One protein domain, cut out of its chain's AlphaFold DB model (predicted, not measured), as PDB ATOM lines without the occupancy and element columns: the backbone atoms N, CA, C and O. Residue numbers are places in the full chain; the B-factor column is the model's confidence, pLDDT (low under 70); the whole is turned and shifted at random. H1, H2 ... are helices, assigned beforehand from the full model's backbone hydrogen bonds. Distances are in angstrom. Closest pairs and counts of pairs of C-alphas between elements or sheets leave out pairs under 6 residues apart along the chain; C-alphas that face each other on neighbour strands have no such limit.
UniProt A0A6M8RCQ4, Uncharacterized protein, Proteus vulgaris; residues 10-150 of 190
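Overview. This is residues 10 to 150 of the 190 residues of an uncharacterized protein of Proteus vulgaris (UniProt A0A6M8RCQ4). This model has little regular structure: long loops make most of it, with H3 packed on H2 and on part of H5, and H1 off by itself. The 141 printed residues, under half in named elements, have five named helices, H1 to H5, and no named strand: all helix. It is compact, radius of gyration of the C-alphas 15.8 A, spanning 45 by 40 by 24 A.

Arrangement. Start at H1, residues 10 to 23, which touches no helix. H2, residues 53 to 60, and H3, residues 92 to 101, touch as a helical hairpin; their closest C-alphas, Lys 57 and Ser 101, are 5.0 A apart. H4, residues 125 to 128, meets H5, residues 130 to 148, only through their link. H5 touches H3 with residues 137 to 144 alone, at a shallow tilt of 18 degrees; the closest C-alphas, Glu 95 and Ile 140, are 6.6 A apart. Every O i to N i+4 pair is within hydrogen-bond range in H2 and H3, 8 of 10 in H1, 14 of 15 in H5; H4 is too short.

Along the chain. Find C-alpha 10 at (162.255, 159.132, 173.682), where H1 begins, and C-alpha 148 at (158.570, 122.578, 163.576), where H5, 26.6 A long, ends.

Size, cuts and confidence. The printed part has no cut; its links are long but for H4 to H5. Residues 10 to 47, among others, are under 70 in pLDDT.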
ATOM      1  N   THR A  10     161.026 159.925 173.517       51.62
ATOM      2  CA  THR A  10     162.255 159.132 173.682       51.62
ATOM      3  C   THR A  10     162.596 158.833 175.146       51.62
ATOM      4  O   THR A  10     162.937 157.695 175.463       51.62
ATOM      5  N   SER A  11     162.437 159.799 176.057       52.75
ATOM      6  CA  SER A  11     162.887 159.684 177.457       52.75
ATOM      7  C   SER A  11     162.022 158.731 178.289       52.75
ATOM      8  O   SER A  11     162.539 157.846 178.962       52.75
ATOM      9  N   ARG A  12     160.690 158.838 178.190       56.41
ATOM     10  CA  ARG A  12     159.754 157.961 178.923       56.41
ATOM     11  C   ARG A  12     159.824 156.517 178.435       56.41
ATOM     12  O   ARG A  12     159.852 155.592 179.238       56.41
ATOM     13  N   VAL A  13     159.903 156.337 177.114       58.16
ATOM     14  CA  VAL A  13     160.132 155.035 176.486       58.16
ATOM     15  C   VAL A  13     161.404 154.415 177.047       58.16
ATOM     16  O   VAL A  13     161.363 153.291 177.533       58.16
ATOM     17  N   PHE A  14     162.519 155.145 177.011       56.59
ATOM     18  CA  PHE A  14     163.811 154.670 177.500       56.59
ATOM     19  C   PHE A  14     163.811 154.342 179.006       56.59
ATOM     20  O   PHE A  14     164.411 153.345 179.405       56.59
ATOM     21  N   ASN A  15     163.085 155.104 179.827       59.47
ATOM     22  CA  ASN A  15     163.011 154.886 181.275       59.47
ATOM     23  C   ASN A  15     162.172 153.656 181.654       59.47
ATOM     24  O   ASN A  15     162.689 152.775 182.338       59.47
ATOM     25  N   ILE A  16     160.952 153.510 181.113       61.09
ATOM     26  CA  ILE A  16     160.128 152.293 181.300       61.09
ATOM     27  C   ILE A  16     160.905 151.058 180.840       61.09
ATOM     28  O   ILE A  16     160.874 149.998 181.462       61.09
ATOM     29  N   LYS A  17     161.654 151.204 179.742       56.56
ATOM     30  CA  LYS A  17     162.545 150.161 179.242       56.56
ATOM     31  C   LYS A  17     163.591 149.792 180.296       56.56
ATOM     32  O   LYS A  17     163.685 148.614 180.628       56.56
ATOM     33  N   LYS A  18     164.340 150.758 180.839       56.03
ATOM     34  CA  LYS A  18     165.393 150.532 181.849       56.03
ATOM     35  C   LYS A  18     164.863 149.840 183.113       56.03
ATOM     36  O   LYS A  18     165.553 148.973 183.636       56.03
ATOM     37  N   GLU A  19     163.649 150.168 183.550       59.91
ATOM     38  CA  GLU A  19     163.002 149.580 184.736       59.91
ATOM     39  C   GLU A  19     162.470 148.157 184.499       59.91
ATOM     40  O   GLU A  19     162.577 147.301 185.374       59.91
ATOM     41  N   GLN A  20     161.942 147.863 183.306       57.19
ATOM     42  CA  GLN A  20     161.397 146.538 182.971       57.19
ATOM     43  C   GLN A  20     162.484 145.533 182.534       57.19
ATOM     44  O   GLN A  20     162.311 144.324 182.700       57.19
ATOM     45  N   PHE A  21     163.615 146.000 181.985       53.75
ATOM     46  CA  PHE A  21     164.742 145.160 181.542       53.75
ATOM     47  C   PHE A  21     165.301 144.181 182.606       53.75
ATOM     48  O   PHE A  21     165.544 143.019 182.244       53.75
ATOM     49  N   PRO A  22     165.524 144.575 183.878       49.84
ATOM     50  CA  PRO A  22     166.143 143.708 184.888       49.84
ATOM     51  C   PRO A  22     165.245 142.587 185.443       49.84
ATOM     52  O   PRO A  22     165.767 141.655 186.045       49.84
ATOM     53  N   ILE A  23     163.927 142.612 185.215       49.47
ATOM     54  CA  ILE A  23     162.972 141.702 185.887       49.47
ATOM     55  C   ILE A  23     162.995 140.265 185.307       49.47
ATOM     56  O   ILE A  23     162.611 139.308 185.977       49.47
ATOM     57  N   HIS A  24     163.512 140.055 184.089       51.50
ATOM     58  CA  HIS A  24     163.642 138.726 183.468       51.50
ATOM     59  C   HIS A  24     164.979 138.519 182.707       51.50
ATOM     60  O   HIS A  24     165.027 138.548 181.471       51.50
ATOM     61  N   PRO A  25     166.092 138.223 183.406       47.75
ATOM     62  CA  PRO A  25     167.438 138.129 182.815       47.75
ATOM     63  C   PRO A  25     167.584 137.037 181.736       47.75
ATOM     64  O   PRO A  25     168.431 137.135 180.843       47.75
ATOM     65  N   ASN A  26     166.707 136.028 181.737       42.91
ATOM     66  CA  ASN A  26     166.716 134.913 180.784       42.91
ATOM     67  C   ASN A  26     165.881 135.154 179.515       42.91
ATOM     68  O   ASN A  26     165.944 134.356 178.584       42.91
ATOM     69  N   ILE A  27     165.217 136.304 179.391       48.25
ATOM     70  CA  ILE A  27     164.381 136.641 178.235       48.25
ATOM     71  C   ILE A  27     165.208 137.405 177.186       48.25
ATOM     72  O   ILE A  27     166.010 138.284 177.503       48.25
ATOM     73  N   SER A  28     165.085 137.021 175.916       43.41
ATOM     74  CA  SER A  28     165.599 137.792 174.777       43.41
ATOM     75  C   SER A  28     164.515 138.786 174.393       43.41
ATOM     76  O   SER A  28     163.746 138.490 173.502       43.41
ATOM     77  N   TYR A  29     164.352 139.884 175.130       51.94
ATOM     78  CA  TYR A  29     163.199 140.774 174.954       51.94
ATOM     79  C   TYR A  29     163.069 141.326 173.533       51.94
ATOM     80  O   TYR A  29     164.076 141.564 172.871       51.94
ATOM     81  N   PHE A  30     161.816 141.561 173.130       47.06
ATOM     82  CA  PHE A  30     161.408 142.297 171.932       47.06
ATOM     83  C   PHE A  30     160.263 143.201 172.345       47.06
ATOM     84  O   PHE A  30     159.107 142.795 172.333       47.06
ATOM     85  N   ILE A  31     160.598 144.406 172.783       47.44
ATOM     86  CA  ILE A  31     159.608 145.370 173.258       47.44
ATOM     87  C   ILE A  31     158.889 145.920 172.035       47.44
ATOM     88  O   ILE A  31     159.520 146.648 171.291       47.44
ATOM     89  N   SER A  32     157.612 145.611 171.794       46.81
ATOM     90  CA  SER A  32     156.845 146.368 170.799       46.81
ATOM     91  C   SER A  32     155.800 147.267 171.440       46.81
ATOM     92  O   SER A  32     154.915 146.825 172.169       46.81
ATOM     93  N   ILE A  33     155.935 148.536 171.101       50.44
ATOM     94  CA  ILE A  33     155.157 149.684 171.494       50.44
ATOM     95  C   ILE A  33     154.082 149.934 170.445       50.44
ATOM     96  O   ILE A  33     154.345 150.018 169.251       50.44
ATOM     97  N   GLN A  34     152.861 150.121 170.911       49.41
ATOM     98  CA  GLN A  34     151.709 150.386 170.072       49.41
ATOM     99  C   GLN A  34     151.796 151.741 169.348       49.41
ATOM    100  O   GLN A  34     152.078 152.749 169.981       49.41
ATOM    101  N   GLY A  35     151.542 151.737 168.032       42.97
ATOM    102  CA  GLY A  35     151.527 152.919 167.170       42.97
ATOM    103  C   GLY A  35     150.129 153.519 166.996       42.97
ATOM    104  O   GLY A  35     149.222 152.818 166.554       42.97
ATOM    105  N   ASN A  36     149.978 154.813 167.279       49.12
ATOM    106  CA  ASN A  36     148.772 155.590 166.945       49.12
ATOM    107  C   ASN A  36     148.813 156.038 165.488       49.12
ATOM    108  O   ASN A  36     149.842 156.547 165.063       49.12
ATOM    109  N   ALA A  37     147.721 155.932 164.744       45.06
ATOM    110  CA  ALA A  37     147.676 156.395 163.363       45.06
ATOM    111  C   ALA A  37     147.301 157.900 163.275       45.06
ATOM    112  O   ALA A  37     146.266 158.276 163.818       45.06
ATOM    113  N   PRO A  38     148.123 158.763 162.643       43.03
ATOM    114  CA  PRO A  38     147.891 160.179 162.457       43.03
ATOM    115  C   PRO A  38     147.550 160.489 160.999       43.03
ATOM    116  O   PRO A  38     148.350 160.256 160.087       43.03
ATOM    117  N   ASP A  39     146.398 161.115 160.833       43.00
ATOM    118  CA  ASP A  39     146.238 162.227 159.909       43.00
ATOM    119  C   ASP A  39     145.778 163.413 160.775       43.00
ATOM    120  O   ASP A  39     144.880 163.240 161.597       43.00
ATOM    121  N   LYS A  40     146.485 164.549 160.711       47.94
ATOM    122  CA  LYS A  40     146.232 165.801 161.466       47.94
ATOM    123  C   LYS A  40     145.695 165.635 162.908       47.94
ATOM    124  O   LYS A  40     144.492 165.654 163.114       47.94
ATOM    125  N   ASN A  41     146.575 165.516 163.911       55.47
ATOM    126  CA  ASN A  41     146.266 165.489 165.362       55.47
ATOM    127  C   ASN A  41     145.197 164.489 165.871       55.47
ATOM    128  O   ASN A  41     145.059 164.338 167.084       55.47
ATOM    129  N   ASN A  42     144.530 163.736 164.997       61.50
ATOM    130  CA  ASN A  42     143.472 162.806 165.347       61.50
ATOM    131  C   ASN A  42     144.000 161.373 165.399       61.50
ATOM    132  O   ASN A  42     144.727 160.914 164.515       61.50
ATOM    133  N   ILE A  43     143.619 160.658 166.457       68.00
ATOM    134  CA  ILE A  43     143.923 159.237 166.625       68.00
ATOM    135  C   ILE A  43     142.867 158.440 165.862       68.00
ATOM    136  O   ILE A  43     141.713 158.398 166.273       68.00
ATOM    137  N   ILE A  44     143.264 157.768 164.778       66.12
ATOM    138  CA  ILE A  44     142.324 156.960 163.971       66.12
ATOM    139  C   ILE A  44     142.259 155.483 164.400       66.12
ATOM    140  O   ILE A  44     141.546 154.686 163.793       66.12
ATOM    141  N   GLY A  45     143.020 155.083 165.423       67.50
ATOM    142  CA  GLY A  45     142.932 153.735 165.974       67.50
ATOM    143  C   GLY A  45     144.110 153.293 166.834       67.50
ATOM    144  O   GLY A  45     145.149 153.949 166.913       67.50
ATOM    145  N   TYR A  46     143.911 152.120 167.432       69.31
ATOM    146  CA  TYR A  46     144.787 151.476 168.402       69.31
ATOM    147  C   TYR A  46     145.108 150.037 167.960       69.31
ATOM    148  O   TYR A  46     144.269 149.347 167.371       69.31
ATOM    149  N   ARG A  47     146.327 149.570 168.242       68.69
ATOM    150  CA  ARG A  47     146.805 148.206 167.981       68.69
ATOM    151  C   ARG A  47     147.354 147.557 169.250       68.69
ATOM    152  O   ARG A  47     148.469 147.854 169.656       68.69
ATOM    153  N   THR A  48     146.640 146.569 169.776       73.19
ATOM    154  CA  THR A  48     147.031 145.790 170.960       73.19
ATOM    155  C   THR A  48     147.614 144.426 170.555       73.19
ATOM    156  O   THR A  48     146.852 143.497 170.271       73.19
ATOM    157  N   PRO A  49     148.949 144.275 170.448       76.81
ATOM    158  CA  PRO A  49     149.555 142.987 170.128       76.81
ATOM    159  C   PRO A  49     149.491 142.015 171.323       76.81
ATOM    160  O   PRO A  49     149.364 142.449 172.469       76.81
ATOM    161  N   PRO A  50     149.621 140.696 171.090       80.62
ATOM    162  CA  PRO A  50     149.668 139.714 172.171       80.62
ATOM    163  C   PRO A  50     150.844 139.978 173.120       80.62
ATOM    164  O   PRO A  50     151.953 140.240 172.665       80.62
ATOM    165  N   ARG A  51     150.621 139.866 174.435       79.75
ATOM    166  CA  ARG A  51     151.613 140.229 175.464       79.75
ATOM    167  C   ARG A  51     152.706 139.187 175.690       79.75
ATOM    168  O   ARG A  51     153.879 139.537 175.778       79.75
ATOM    169  N   HIS A  52     152.328 137.918 175.821       80.44
ATOM    170  CA  HIS A  52     153.233 136.883 176.330       80.44
ATOM    171  C   HIS A  52     153.822 136.004 175.226       80.44
ATOM    172  O   HIS A  52     153.184 135.752 174.200       80.44
ATOM    173  N   ASN A  53     155.020 135.478 175.494       80.69
ATOM    174  CA  ASN A  53     155.848 134.714 174.564       80.69
ATOM    175  C   ASN A  53     155.083 133.662 173.746       80.69
ATOM    176  O   ASN A  53     155.219 133.619 172.528       80.69
ATOM    177  N   PHE A  54     154.253 132.836 174.390       81.00
ATOM    178  CA  PHE A  54     153.503 131.779 173.705       81.00
ATOM    179  C   PHE A  54     152.574 132.322 172.604       81.00
ATOM    180  O   PHE A  54     152.585 131.834 171.469       81.00
ATOM    181  N   TYR A  55     151.801 133.365 172.918       79.75
ATOM    182  CA  TYR A  55     150.892 134.014 171.970       79.75
ATOM    183  C   TYR A  55     151.656 134.731 170.859       79.75
ATOM    184  O   TYR A  55     151.263 134.669 169.694       79.75
ATOM    185  N   ILE A  56     152.767 135.378 171.215       82.31
ATOM    186  CA  ILE A  56     153.623 136.084 170.266       82.31
ATOM    187  C   ILE A  56     154.235 135.096 169.269       82.31
ATOM    188  O   ILE A  56     154.017 135.244 168.070       82.31
ATOM    189  N   LYS A  57     154.907 134.040 169.743       82.81
ATOM    190  CA  LYS A  57     155.495 132.999 168.882       82.81
ATOM    191  C   LYS A  57     154.466 132.358 167.962       82.81
ATOM    192  O   LYS A  57     154.751 132.127 166.792       82.81
ATOM    193  N   SER A  58     153.264 132.094 168.470       81.00
ATOM    194  CA  SER A  58     152.177 131.546 167.651       81.00
ATOM    195  C   SER A  58     151.742 132.529 166.561       81.00
ATOM    196  O   SER A  58     151.504 132.134 165.424       81.00
ATOM    197  N   SER A  59     151.709 133.822 166.882       81.75
ATOM    198  CA  SER A  59     151.344 134.882 165.940       81.75
ATOM    199  C   SER A  59     152.424 135.143 164.884       81.75
ATOM    200  O   SER A  59     152.070 135.462 163.750       81.75
ATOM    201  N   CYS A  60     153.711 134.934 165.202       84.38
ATOM    202  CA  CYS A  60     154.828 135.035 164.247       84.38
ATOM    203  C   CYS A  60     154.654 134.129 163.020       84.38
ATOM    204  O   CYS A  60     155.181 134.428 161.955       84.38
ATOM    205  N   PHE A  61     153.893 133.037 163.134       78.00
ATOM    206  CA  PHE A  61     153.608 132.176 161.989       78.00
ATOM    207  C   PHE A  61     152.657 132.839 160.979       78.00
ATOM    208  O   PHE A  61     152.750 132.607 159.777       78.00
ATOM    209  N   PHE A  62     151.773 133.726 161.432       75.75
ATOM    210  CA  PHE A  62     150.733 134.337 160.597       75.75
ATOM    211  C   PHE A  62     151.024 135.793 160.225       75.75
ATOM    212  O   PHE A  62     150.402 136.326 159.306       75.75
ATOM    213  N   GLY A  63     151.975 136.447 160.885       79.81
ATOM    214  CA  GLY A  63     152.378 137.818 160.586       79.81
ATOM    215  C   GLY A  63     153.382 138.346 161.601       79.81
ATOM    216  O   GLY A  63     153.940 137.581 162.376       79.81
ATOM    217  N   SER A  64     153.607 139.661 161.610       83.88
ATOM    218  CA  SER A  64     154.412 140.298 162.655       83.88
ATOM    219  C   SER A  64     153.522 140.686 163.846       83.88
ATOM    220  O   SER A  64     152.653 141.552 163.691       83.88
ATOM    221  N   PRO A  65     153.715 140.084 165.036       82.50
ATOM    222  CA  PRO A  65     153.034 140.487 166.268       82.50
ATOM    223  C   PRO A  65     153.711 141.679 166.960       82.50
ATOM    224  O   PRO A  65     153.396 141.968 168.112       82.50
ATOM    225  N   PHE A  66     154.620 142.370 166.271       82.94
ATOM    226  CA  PHE A  66     155.344 143.522 166.785       82.94
ATOM    227  C   PHE A  66     155.019 144.767 165.961       82.94
ATOM    228  O   PHE A  66     154.695 144.701 164.774       82.94
ATOM    229  N   VAL A  67     155.133 145.925 166.589       78.56
ATOM    230  CA  VAL A  67     155.213 147.215 165.923       78.56
ATOM    231  C   VAL A  67     156.683 147.473 165.622       78.56
ATOM    232  O   VAL A  67     157.471 147.788 166.507       78.56
ATOM    233  N   HIS A  68     157.069 147.301 164.364       76.88
ATOM    234  CA  HIS A  68     158.468 147.264 163.943       76.88
ATOM    235  C   HIS A  68     159.390 148.364 164.523       76.88
ATOM    236  O   HIS A  68     160.377 148.010 165.164       76.88
ATOM    237  N   PRO A  69     159.069 149.674 164.424       75.69
ATOM    238  CA  PRO A  69     159.977 150.745 164.870       75.69
ATOM    239  C   PRO A  69     160.155 150.841 166.390       75.69
ATOM    240  O   PRO A  69     160.822 151.743 166.885       75.69
ATOM    241  N   SER A  70     159.521 149.952 167.145       75.50
ATOM    242  CA  SER A  70     159.596 149.954 168.597       75.50
ATOM    243  C   SER A  70     160.404 148.810 169.190       75.50
ATOM    244  O   SER A  70     160.751 148.896 170.370       75.50
ATOM    245  N   VAL A  71     160.721 147.798 168.372       80.00
ATOM    246  CA  VAL A  71     161.430 146.585 168.784       80.00
ATOM    247  C   VAL A  71     162.807 146.924 169.339       80.00
ATOM    248  O   VAL A  71     163.544 147.743 168.796       80.00
ATOM    249  N   MET A  72     163.164 146.261 170.434       77.88
ATOM    250  CA  MET A  72     164.485 146.339 171.047       77.88
ATOM    251  C   MET A  72     164.978 144.964 171.430       77.88
ATOM    252  O   MET A  72     164.168 144.112 171.764       77.88
ATOM    253  N   PHE A  73     166.298 144.803 171.462       76.19
ATOM    254  CA  PHE A  73     166.971 143.549 171.770       76.19
ATOM    255  C   PHE A  73     167.912 143.719 172.958       76.19
ATOM    256  O   PHE A  73     168.486 144.788 173.171       76.19
ATOM    257  N   ASN A  74     168.134 142.637 173.701       74.31
ATOM    258  CA  ASN A  74     169.220 142.602 174.672       74.31
ATOM    259  C   ASN A  74     170.560 142.494 173.927       74.31
ATOM    260  O   ASN A  74     170.856 141.447 173.351       74.31
ATOM    261  N   LYS A  75     171.384 143.550 173.988       75.12
ATOM    262  CA  LYS A  75     172.696 143.614 173.322       75.12
ATOM    263  C   LYS A  75     173.597 142.421 173.662       75.12
ATOM    264  O   LYS A  75     174.260 141.905 172.775       75.12
ATOM    265  N   ARG A  76     173.573 141.924 174.906       75.69
ATOM    266  CA  ARG A  76     174.395 140.772 175.337       75.69
ATOM    267  C   ARG A  76     173.967 139.448 174.697       75.69
ATOM    268  O   ARG A  76     174.744 138.505 174.663       75.69
ATOM    269  N   LYS A  77     172.721 139.360 174.221       71.94
ATOM    270  CA  LYS A  77     172.164 138.170 173.555       71.94
ATOM    271  C   LYS A  77     172.053 138.337 172.042       71.94
ATOM    272  O   LYS A  77     171.566 137.425 171.372       71.94
ATOM    273  N   PHE A  78     172.459 139.492 171.522       77.31
ATOM    274  CA  PHE A  78     172.453 139.769 170.099       77.31
ATOM    275  C   PHE A  78     173.493 138.878 169.414       77.31
ATOM    276  O   PHE A  78     174.629 138.764 169.865       77.31
ATOM    277  N   LYS A  79     173.065 138.186 168.362       80.19
ATOM    278  CA  LYS A  79     173.838 137.190 167.607       80.19
ATOM    279  C   LYS A  79     173.499 137.336 166.126       80.19
ATOM    280  O   LYS A  79     172.509 137.978 165.794       80.19
ATOM    281  N   GLU A  80     174.229 136.660 165.251       84.31
ATOM    282  CA  GLU A  80     174.009 136.736 163.800       84.31
ATOM    283  C   GLU A  80     172.589 136.362 163.362       84.31
ATOM    284  O   GLU A  80     172.028 136.962 162.452       84.31
ATOM    285  N   GLN A  81     171.934 135.447 164.087       83.56
ATOM    286  CA  GLN A  81     170.526 135.123 163.849       83.56
ATOM    287  C   GLN A  81     169.587 136.345 163.977       83.56
ATOM    288  O   GLN A  81     168.435 136.270 163.575       83.56
ATOM    289  N   PHE A  82     170.008 137.467 164.548       85.44
ATOM    290  CA  PHE A  82     169.173 138.662 164.652       85.44
ATOM    291  C   PHE A  82     169.257 139.579 163.423       85.44
ATOM    292  O   PHE A  82     168.475 140.522 163.337       85.44
ATOM    293  N   PHE A  83     170.148 139.296 162.468       89.00
ATOM    294  CA  PHE A  83     170.223 140.033 161.210       89.00
ATOM    295  C   PHE A  83     169.099 139.645 160.246       89.00
ATOM    296  O   PHE A  83     168.566 138.528 160.283       89.00
ATOM    297  N   TYR A  84     168.740 140.591 159.375       89.94
ATOM    298  CA  TYR A  84     167.825 140.328 158.273       89.94
ATOM    299  C   TYR A  84     168.488 139.431 157.238       89.94
ATOM    300  O   TYR A  84     169.661 139.586 156.914       89.94
ATOM    301  N   SER A  85     167.706 138.508 156.691       87.62
ATOM    302  CA  SER A  85     168.142 137.704 155.562       87.62
ATOM    303  C   SER A  85     167.911 138.465 154.257       87.62
ATOM    304  O   SER A  85     166.766 138.719 153.883       87.62
ATOM    305  N   GLU A  86     168.977 138.699 153.494       87.38
ATOM    306  CA  GLU A  86     168.929 139.363 152.179       87.38
ATOM    307  C   GLU A  86     168.044 138.627 151.157       87.38
ATOM    308  O   GLU A  86     167.467 139.231 150.254       87.38
ATOM    309  N   LYS A  87     167.845 137.317 151.349       87.12
ATOM    310  CA  LYS A  87     166.973 136.467 150.522       87.12
ATOM    311  C   LYS A  87     165.495 136.890 150.502       87.12
ATOM    312  O   LYS A  87     164.763 136.475 149.604       87.12
ATOM    313  N   TYR A  88     165.024 137.649 151.492       83.56
ATOM    314  CA  TYR A  88     163.593 137.885 151.725       83.56
ATOM    315  C   TYR A  88     163.211 139.362 151.627       83.56
ATOM    316  O   TYR A  88     162.561 139.908 152.520       83.56
ATOM    317  N   LYS A  89     163.585 139.989 150.507       80.12
ATOM    318  CA  LYS A  89     163.258 141.387 150.204       80.12
ATOM    319  C   LYS A  89     161.763 141.678 150.402       80.12
ATOM    320  O   LYS A  89     160.915 140.904 149.954       80.12
ATOM    321  N   TYR A  90     161.451 142.806 151.036       80.19
ATOM    322  CA  TYR A  90     160.106 143.294 151.392       80.19
ATOM    323  C   TYR A  90     159.380 142.570 152.537       80.19
ATOM    324  O   TYR A  90     158.327 143.048 152.966       80.19
ATOM    325  N   VAL A  91     159.884 141.434 153.023       85.75
ATOM    326  CA  VAL A  91     159.305 140.692 154.158       85.75
ATOM    327  C   VAL A  91     160.368 140.280 155.178       85.75
ATOM    328  O   VAL A  91     160.186 139.310 155.917       85.75
ATOM    329  N   GLU A  92     161.463 141.035 155.235       88.50
ATOM    330  CA  GLU A  92     162.638 140.802 156.076       88.50
ATOM    331  C   GLU A  92     162.236 140.664 157.548       88.50
ATOM    332  O   GLU A  92     162.598 139.699 158.221       88.50
ATOM    333  N   ASP A  93     161.387 141.577 158.022       87.06
ATOM    334  CA  ASP A  93     160.870 141.573 159.390       87.06
ATOM    335  C   ASP A  93     160.088 140.302 159.698       87.06
ATOM    336  O   ASP A  93     160.229 139.700 160.761       87.06
ATOM    337  N   TYR A  94     159.216 139.903 158.773       86.62
ATOM    338  CA  TYR A  94     158.374 138.733 158.962       86.62
ATOM    339  C   TYR A  94     159.217 137.460 159.004       86.62
ATOM    340  O   TYR A  94     158.993 136.612 159.869       86.62
ATOM    341  N   GLU A  95     160.200 137.349 158.113       90.88
ATOM    342  CA  GLU A  95     161.139 136.235 158.117       90.88
ATOM    343  C   GLU A  95     161.897 136.143 159.436       90.88
ATOM    344  O   GLU A  95     161.922 135.070 160.046       90.88
ATOM    345  N   LEU A  96     162.432 137.269 159.911       90.12
ATOM    346  CA  LEU A  96     163.153 137.346 161.173       90.12
ATOM    347  C   LEU A  96     162.284 136.818 162.320       90.12
ATOM    348  O   LEU A  96     162.704 135.943 163.076       90.12
ATOM    349  N   TRP A  97     161.037 137.281 162.434       89.25
ATOM    350  CA  TRP A  97     160.133 136.836 163.500       89.25
ATOM    351  C   TRP A  97     159.740 135.369 163.375       89.25
ATOM    352  O   TRP A  97     159.696 134.669 164.391       89.25
ATOM    353  N   ALA A  98     159.485 134.884 162.160       88.12
ATOM    354  CA  ALA A  98     159.189 133.478 161.918       88.12
ATOM    355  C   ALA A  98     160.365 132.597 162.361       88.12
ATOM    356  O   ALA A  98     160.171 131.657 163.136       88.12
ATOM    357  N   ARG A  99     161.591 132.952 161.971       89.88
ATOM    358  CA  ARG A  99     162.810 132.213 162.312       89.88
ATOM    359  C   ARG A  99     163.118 132.250 163.807       89.88
ATOM    360  O   ARG A  99     163.300 131.199 164.418       89.88
ATOM    361  N   LEU A 100     163.118 133.432 164.425       88.00
ATOM    362  CA  LEU A 100     163.402 133.580 165.858       88.00
ATOM    363  C   LEU A 100     162.323 132.929 166.736       88.00
ATOM    364  O   LEU A 100     162.629 132.471 167.838       88.00
ATOM    365  N   SER A 101     161.078 132.818 166.253       86.56
ATOM    366  CA  SER A 101     160.002 132.134 166.987       86.56
ATOM    367  C   SER A 101     160.285 130.656 167.257       86.56
ATOM    368  O   SER A 101     159.830 130.125 168.275       86.56
ATOM    369  N   LEU A 102     161.081 130.008 166.402       85.75
ATOM    370  CA  LEU A 102     161.453 128.602 166.539       85.75
ATOM    371  C   LEU A 102     162.542 128.370 167.592       85.75
ATOM    372  O   LEU A 102     162.682 127.257 168.097       85.75
ATOM    373  N   ASN A 103     163.297 129.404 167.972       84.62
ATOM    374  CA  ASN A 103     164.368 129.263 168.947       84.62
ATOM    375  C   ASN A 103     163.799 129.248 170.380       84.62
ATOM    376  O   ASN A 103     163.213 130.228 170.849       84.62
ATOM    377  N   LYS A 104     163.970 128.134 171.104       81.94
ATOM    378  CA  LYS A 104     163.457 127.957 172.479       81.94
ATOM    379  C   LYS A 104     164.120 128.891 173.500       81.94
ATOM    380  O   LYS A 104     163.453 129.304 174.447       81.94
ATOM    381  N   SER A 105     165.373 129.283 173.266       81.31
ATOM    382  CA  SER A 105     166.111 130.232 174.117       81.31
ATOM    383  C   SER A 105     165.654 131.686 173.952       81.31
ATOM    384  O   SER A 105     166.000 132.550 174.754       81.31
ATOM    385  N   ILE A 106     164.858 131.972 172.918       83.25
ATOM    386  CA  ILE A 106     164.329 133.305 172.640       83.25
ATOM    387  C   ILE A 106     162.929 133.428 173.233       83.25
ATOM    388  O   ILE A 106     162.083 132.549 173.053       83.25
ATOM    389  N   GLN A 107     162.684 134.530 173.934       83.56
ATOM    390  CA  GLN A 107     161.443 134.792 174.655       83.56
ATOM    391  C   GLN A 107     160.945 136.192 174.310       83.56
ATOM    392  O   GLN A 107     161.663 137.157 174.519       83.56
ATOM    393  N   PHE A 108     159.721 136.311 173.810       83.75
ATOM    394  CA  PHE A 108     159.148 137.594 173.409       83.75
ATOM    395  C   PHE A 108     158.215 138.166 174.474       83.75
ATOM    396  O   PHE A 108     157.528 137.416 175.173       83.75
ATOM    397  N   TYR A 109     158.137 139.495 174.544       82.88
ATOM    398  CA  TYR A 109     157.232 140.184 175.455       82.88
ATOM    399  C   TYR A 109     156.864 141.578 174.941       82.88
ATOM    400  O   TYR A 109     157.747 142.401 174.720       82.88
ATOM    401  N   ASN A 110     155.567 141.854 174.804       80.00
ATOM    402  CA  ASN A 110     155.069 143.189 174.470       80.00
ATOM    403  C   ASN A 110     154.654 143.939 175.740       80.00
ATOM    404  O   ASN A 110     153.910 143.406 176.559       80.00
ATOM    405  N   ILE A 111     155.101 145.188 175.882       79.69
ATOM    406  CA  ILE A 111     154.707 146.047 177.005       79.69
ATOM    407  C   ILE A 111     153.267 146.530 176.759       79.69
ATOM    408  O   ILE A 111     152.980 147.000 175.654       79.69
ATOM    409  N   PRO A 112     152.351 146.435 177.742       77.19
ATOM    410  CA  PRO A 112     150.949 146.829 177.582       77.19
ATOM    411  C   PRO A 112     150.744 148.358 177.651       77.19
ATOM    412  O   PRO A 112     149.771 148.824 178.235       77.19
ATOM    413  N   GLU A 113     151.647 149.145 177.060       72.19
ATOM    414  CA  GLU A 113     151.622 150.611 177.092       72.19
ATOM    415  C   GLU A 113     151.744 151.239 175.694       72.19
ATOM    416  O   GLU A 113     152.388 150.713 174.778       72.19
ATOM    417  N   TYR A 114     151.127 152.411 175.537       71.94
ATOM    418  CA  TYR A 114     151.063 153.177 174.293       71.94
ATOM    419  C   TYR A 114     152.185 154.214 174.262       71.94
ATOM    420  O   TYR A 114     152.006 155.352 174.685       71.94
ATOM    421  N   LEU A 115     153.357 153.819 173.775       73.12
ATOM    422  CA  LEU A 115     154.559 154.663 173.829       73.12
ATOM    423  C   LEU A 115     155.039 155.158 172.444       73.12
ATOM    424  O   LEU A 115     156.157 155.653 172.332       73.12
ATOM    425  N   LEU A 116     154.265 154.951 171.365       72.00
ATOM    426  CA  LEU A 116     154.655 155.303 169.993       72.00
ATOM    427  C   LEU A 116     153.470 155.904 169.223       72.00
ATOM    428  O   LEU A 116     152.353 155.396 169.226       72.00
ATOM    429  N   LYS A 117     153.732 156.967 168.463       69.94
ATOM    430  CA  LYS A 117     152.811 157.475 167.439       69.94
ATOM    431  C   LYS A 117     153.353 157.071 166.064       69.94
ATOM    432  O   LYS A 117     154.511 157.333 165.759       69.94
ATOM    433  N   TYR A 118     152.547 156.389 165.252       68.69
ATOM    434  CA  TYR A 118     152.961 155.771 163.990       68.69
ATOM    435  C   TYR A 118     152.218 156.329 162.772       68.69
ATOM    436  O   TYR A 118     151.048 156.024 162.554       68.69
ATOM    437  N   ARG A 119     152.918 157.070 161.904       72.81
ATOM    438  CA  ARG A 119     152.317 157.680 160.709       72.81
ATOM    439  C   ARG A 119     151.893 156.675 159.636       72.81
ATOM    440  O   ARG A 119     152.720 155.935 159.111       72.81
ATOM    441  N   ILE A 120     150.610 156.686 159.255       69.69
ATOM    442  CA  ILE A 120     150.087 155.866 158.155       69.69
ATOM    443  C   ILE A 120     149.995 156.728 156.892       69.69
ATOM    444  O   ILE A 120     149.070 157.510 156.731       69.69
ATOM    445  N   LEU A 121     150.944 156.554 155.970       72.25
ATOM    446  CA  LEU A 121     150.967 157.273 154.689       72.25
ATOM    447  C   LEU A 121     150.411 156.411 153.554       72.25
ATOM    448  O   LEU A 121     150.949 155.332 153.316       72.25
ATOM    449  N   LYS A 122     149.391 156.860 152.811       66.81
ATOM    450  CA  LYS A 122     148.742 156.066 151.739       66.81
ATOM    451  C   LYS A 122     149.740 155.392 150.778       66.81
ATOM    452  O   LYS A 122     149.559 154.232 150.427       66.81
ATOM    453  N   ASN A 123     150.848 156.060 150.471       67.00
ATOM    454  CA  ASN A 123     151.912 155.616 149.569       67.00
ATOM    455  C   ASN A 123     153.017 154.735 150.203       67.00
ATOM    456  O   ASN A 123     154.041 154.508 149.558       67.00
ATOM    457  N   SER A 124     152.856 154.244 151.438       67.81
ATOM    458  CA  SER A 124     153.885 153.432 152.104       67.81
ATOM    459  C   SER A 124     154.226 152.158 151.324       67.81
ATOM    460  O   SER A 124     153.329 151.453 150.863       67.81
ATOM    461  N   VAL A 125     155.516 151.813 151.277       64.00
ATOM    462  CA  VAL A 125     156.071 150.656 150.541       64.00
ATOM    463  C   VAL A 125     155.330 149.346 150.829       64.00
ATOM    464  O   VAL A 125     155.037 148.595 149.903       64.00
ATOM    465  N   SER A 126     154.941 149.109 152.086       61.16
ATOM    466  CA  SER A 126     154.205 147.903 152.486       61.16
ATOM    467  C   SER A 126     152.875 147.720 151.751       61.16
ATOM    468  O   SER A 126     152.462 146.585 151.563       61.16
ATOM    469  N   ARG A 127     152.234 148.802 151.286       62.72
ATOM    470  CA  ARG A 127     150.962 148.757 150.545       62.72
ATOM    471  C   ARG A 127     151.131 148.585 149.038       62.72
ATOM    472  O   ARG A 127     150.215 148.086 148.397       62.72
ATOM    473  N   LYS A 128     152.273 148.992 148.475       62.78
ATOM    474  CA  LYS A 128     152.508 148.956 147.023       62.78
ATOM    475  C   LYS A 128     152.828 147.549 146.504       62.78
ATOM    476  O   LYS A 128     152.472 147.232 145.381       62.78
ATOM    477  N   ASN A 129     153.425 146.691 147.338       68.25
ATOM    478  CA  ASN A 129     153.933 145.371 146.928       68.25
ATOM    479  C   ASN A 129     153.197 144.196 147.606       68.25
ATOM    480  O   ASN A 129     153.836 143.215 147.989       68.25
ATOM    481  N   ASN A 130     151.885 144.302 147.845       68.12
ATOM    482  CA  ASN A 130     151.136 143.328 148.661       68.12
ATOM    483  C   ASN A 130     151.185 141.890 148.113       68.12
ATOM    484  O   ASN A 130     151.357 140.945 148.879       68.12
ATOM    485  N   GLU A 131     151.052 141.712 146.800       70.44
ATOM    486  CA  GLU A 131     151.000 140.384 146.180       70.44
ATOM    487  C   GLU A 131     152.347 139.651 146.260       70.44
ATOM    488  O   GLU A 131     152.423 138.522 146.751       70.44
ATOM    489  N   ALA A 132     153.435 140.334 145.895       72.81
ATOM    490  CA  ALA A 132     154.791 139.803 146.022       72.81
ATOM    491  C   ALA A 132     155.130 139.444 147.482       72.81
ATOM    492  O   ALA A 132     155.673 138.370 147.750       72.81
ATOM    493  N   GLN A 133     154.747 140.294 148.444       74.06
ATOM    494  CA  GLN A 133     154.925 140.012 149.872       74.06
ATOM    495  C   GLN A 133     154.162 138.753 150.308       74.06
ATOM    496  O   GLN A 133     154.704 137.936 151.055       74.06
ATOM    497  N   ASN A 134     152.930 138.558 149.830       75.69
ATOM    498  CA  ASN A 134     152.117 137.391 150.182       75.69
ATOM    499  C   ASN A 134     152.730 136.080 149.677       75.69
ATOM    500  O   ASN A 134     152.814 135.114 150.439       75.69
ATOM    501  N   ASN A 135     153.230 136.051 148.442       77.56
ATOM    502  CA  ASN A 135     153.868 134.857 147.878       77.56
ATOM    503  C   ASN A 135     155.127 134.456 148.661       77.56
ATOM    504  O   ASN A 135     155.313 133.286 149.014       77.56
ATOM    505  N   ILE A 136     155.968 135.433 149.017       81.25
ATOM    506  CA  ILE A 136     157.177 135.178 149.808       81.25
ATOM    507  C   ILE A 136     156.806 134.739 151.233       81.25
ATOM    508  O   ILE A 136     157.392 133.794 151.767       81.25
ATOM    509  N   LYS A 137     155.782 135.353 151.832       79.44
ATOM    510  CA  LYS A 137     155.251 134.973 153.147       79.44
ATOM    511  C   LYS A 137     154.787 133.516 153.177       79.44
ATOM    512  O   LYS A 137     155.159 132.786 154.094       79.44
ATOM    513  N   LEU A 138     154.042 133.064 152.168       77.62
ATOM    514  CA  LEU A 138     153.612 131.664 152.050       77.62
ATOM    515  C   LEU A 138     154.808 130.707 151.954       77.62
ATOM    516  O   LEU A 138     154.811 129.648 152.585       77.62
ATOM    517  N   LYS A 139     155.859 131.085 151.218       80.94
ATOM    518  CA  LYS A 139     157.105 130.306 151.131       80.94
ATOM    519  C   LYS A 139     157.804 130.199 152.490       80.94
ATOM    520  O   LYS A 139     158.206 129.107 152.886       80.94
ATOM    521  N   ILE A 140     157.898 131.303 153.230       81.19
ATOM    522  CA  ILE A 140     158.446 131.345 154.597       81.19
ATOM    523  C   ILE A 140     157.638 130.433 155.532       81.19
ATOM    524  O   ILE A 140     158.221 129.619 156.251       81.19
ATOM    525  N   GLN A 141     156.305 130.509 155.485       77.56
ATOM    526  CA  GLN A 141     155.420 129.664 156.296       77.56
ATOM    527  C   GLN A 141     155.647 128.179 156.030       77.56
ATOM    528  O   GLN A 141     155.808 127.412 156.979       77.56
ATOM    529  N   LYS A 142     155.712 127.771 154.757       74.06
ATOM    530  CA  LYS A 142     156.001 126.381 154.376       74.06
ATOM    531  C   LYS A 142     157.358 125.933 154.926       74.06
ATOM    532  O   LYS A 142     157.422 124.930 155.636       74.06
ATOM    533  N   ASN A 143     158.411 126.716 154.696       78.62
ATOM    534  CA  ASN A 143     159.774 126.384 155.127       78.62
ATOM    535  C   ASN A 143     159.893 126.202 156.647       78.62
ATOM    536  O   ASN A 143     160.533 125.259 157.115       78.62
ATOM    537  N   TYR A 144     159.281 127.091 157.431       79.31
ATOM    538  CA  TYR A 144     159.374 127.044 158.891       79.31
ATOM    539  C   TYR A 144     158.346 126.114 159.544       79.31
ATOM    540  O   TYR A 144     158.607 125.604 160.635       79.31
ATOM    541  N   SER A 145     157.222 125.816 158.881       68.50
ATOM    542  CA  SER A 145     156.272 124.800 159.351       68.50
ATOM    543  C   SER A 145     156.881 123.402 159.314       68.50
ATOM    544  O   SER A 145     156.677 122.636 160.251       68.50
ATOM    545  N   LEU A 146     157.638 123.075 158.263       56.78
ATOM    546  CA  LEU A 146     158.282 121.766 158.115       56.78
ATOM    547  C   LEU A 146     159.359 121.538 159.186       56.78
ATOM    548  O   LEU A 146     159.450 120.450 159.743       56.78
ATOM    549  N   LYS A 147     160.098 122.588 159.568       59.94
ATOM    550  CA  LYS A 147     161.104 122.528 160.645       59.94
ATOM    551  C   LYS A 147     160.511 122.325 162.047       59.94
ATOM    552  O   LYS A 147     161.219 121.884 162.947       59.94
ATOM    553  N   LYS A 148     159.232 122.654 162.259       58.66
ATOM    554  CA  LYS A 148     158.570 122.578 163.576       58.66
ATOM    555  C   LYS A 148     158.086 121.164 163.935       58.66
ATOM    556  O   LYS A 148     157.871 120.889 165.113       58.66
ATOM    557  N   ASN A 149     157.947 120.267 162.956       48.53
ATOM    558  CA  ASN A 149     157.306 118.958 163.133       48.53
ATOM    559  C   ASN A 149     158.083 117.942 163.993       48.53
ATOM    560  O   ASN A 149     157.515 116.910 164.325       48.53
ATOM    561  N   ASN A 150     159.305 118.243 164.443       44.12
ATOM    562  CA  ASN A 150     160.091 117.292 165.242       44.12
ATOM    563  C   ASN A 150     160.006 117.477 166.766       44.12
ATOM    564  O   ASN A 150     160.663 116.741 167.490       44.12
TER     565      ASN A 150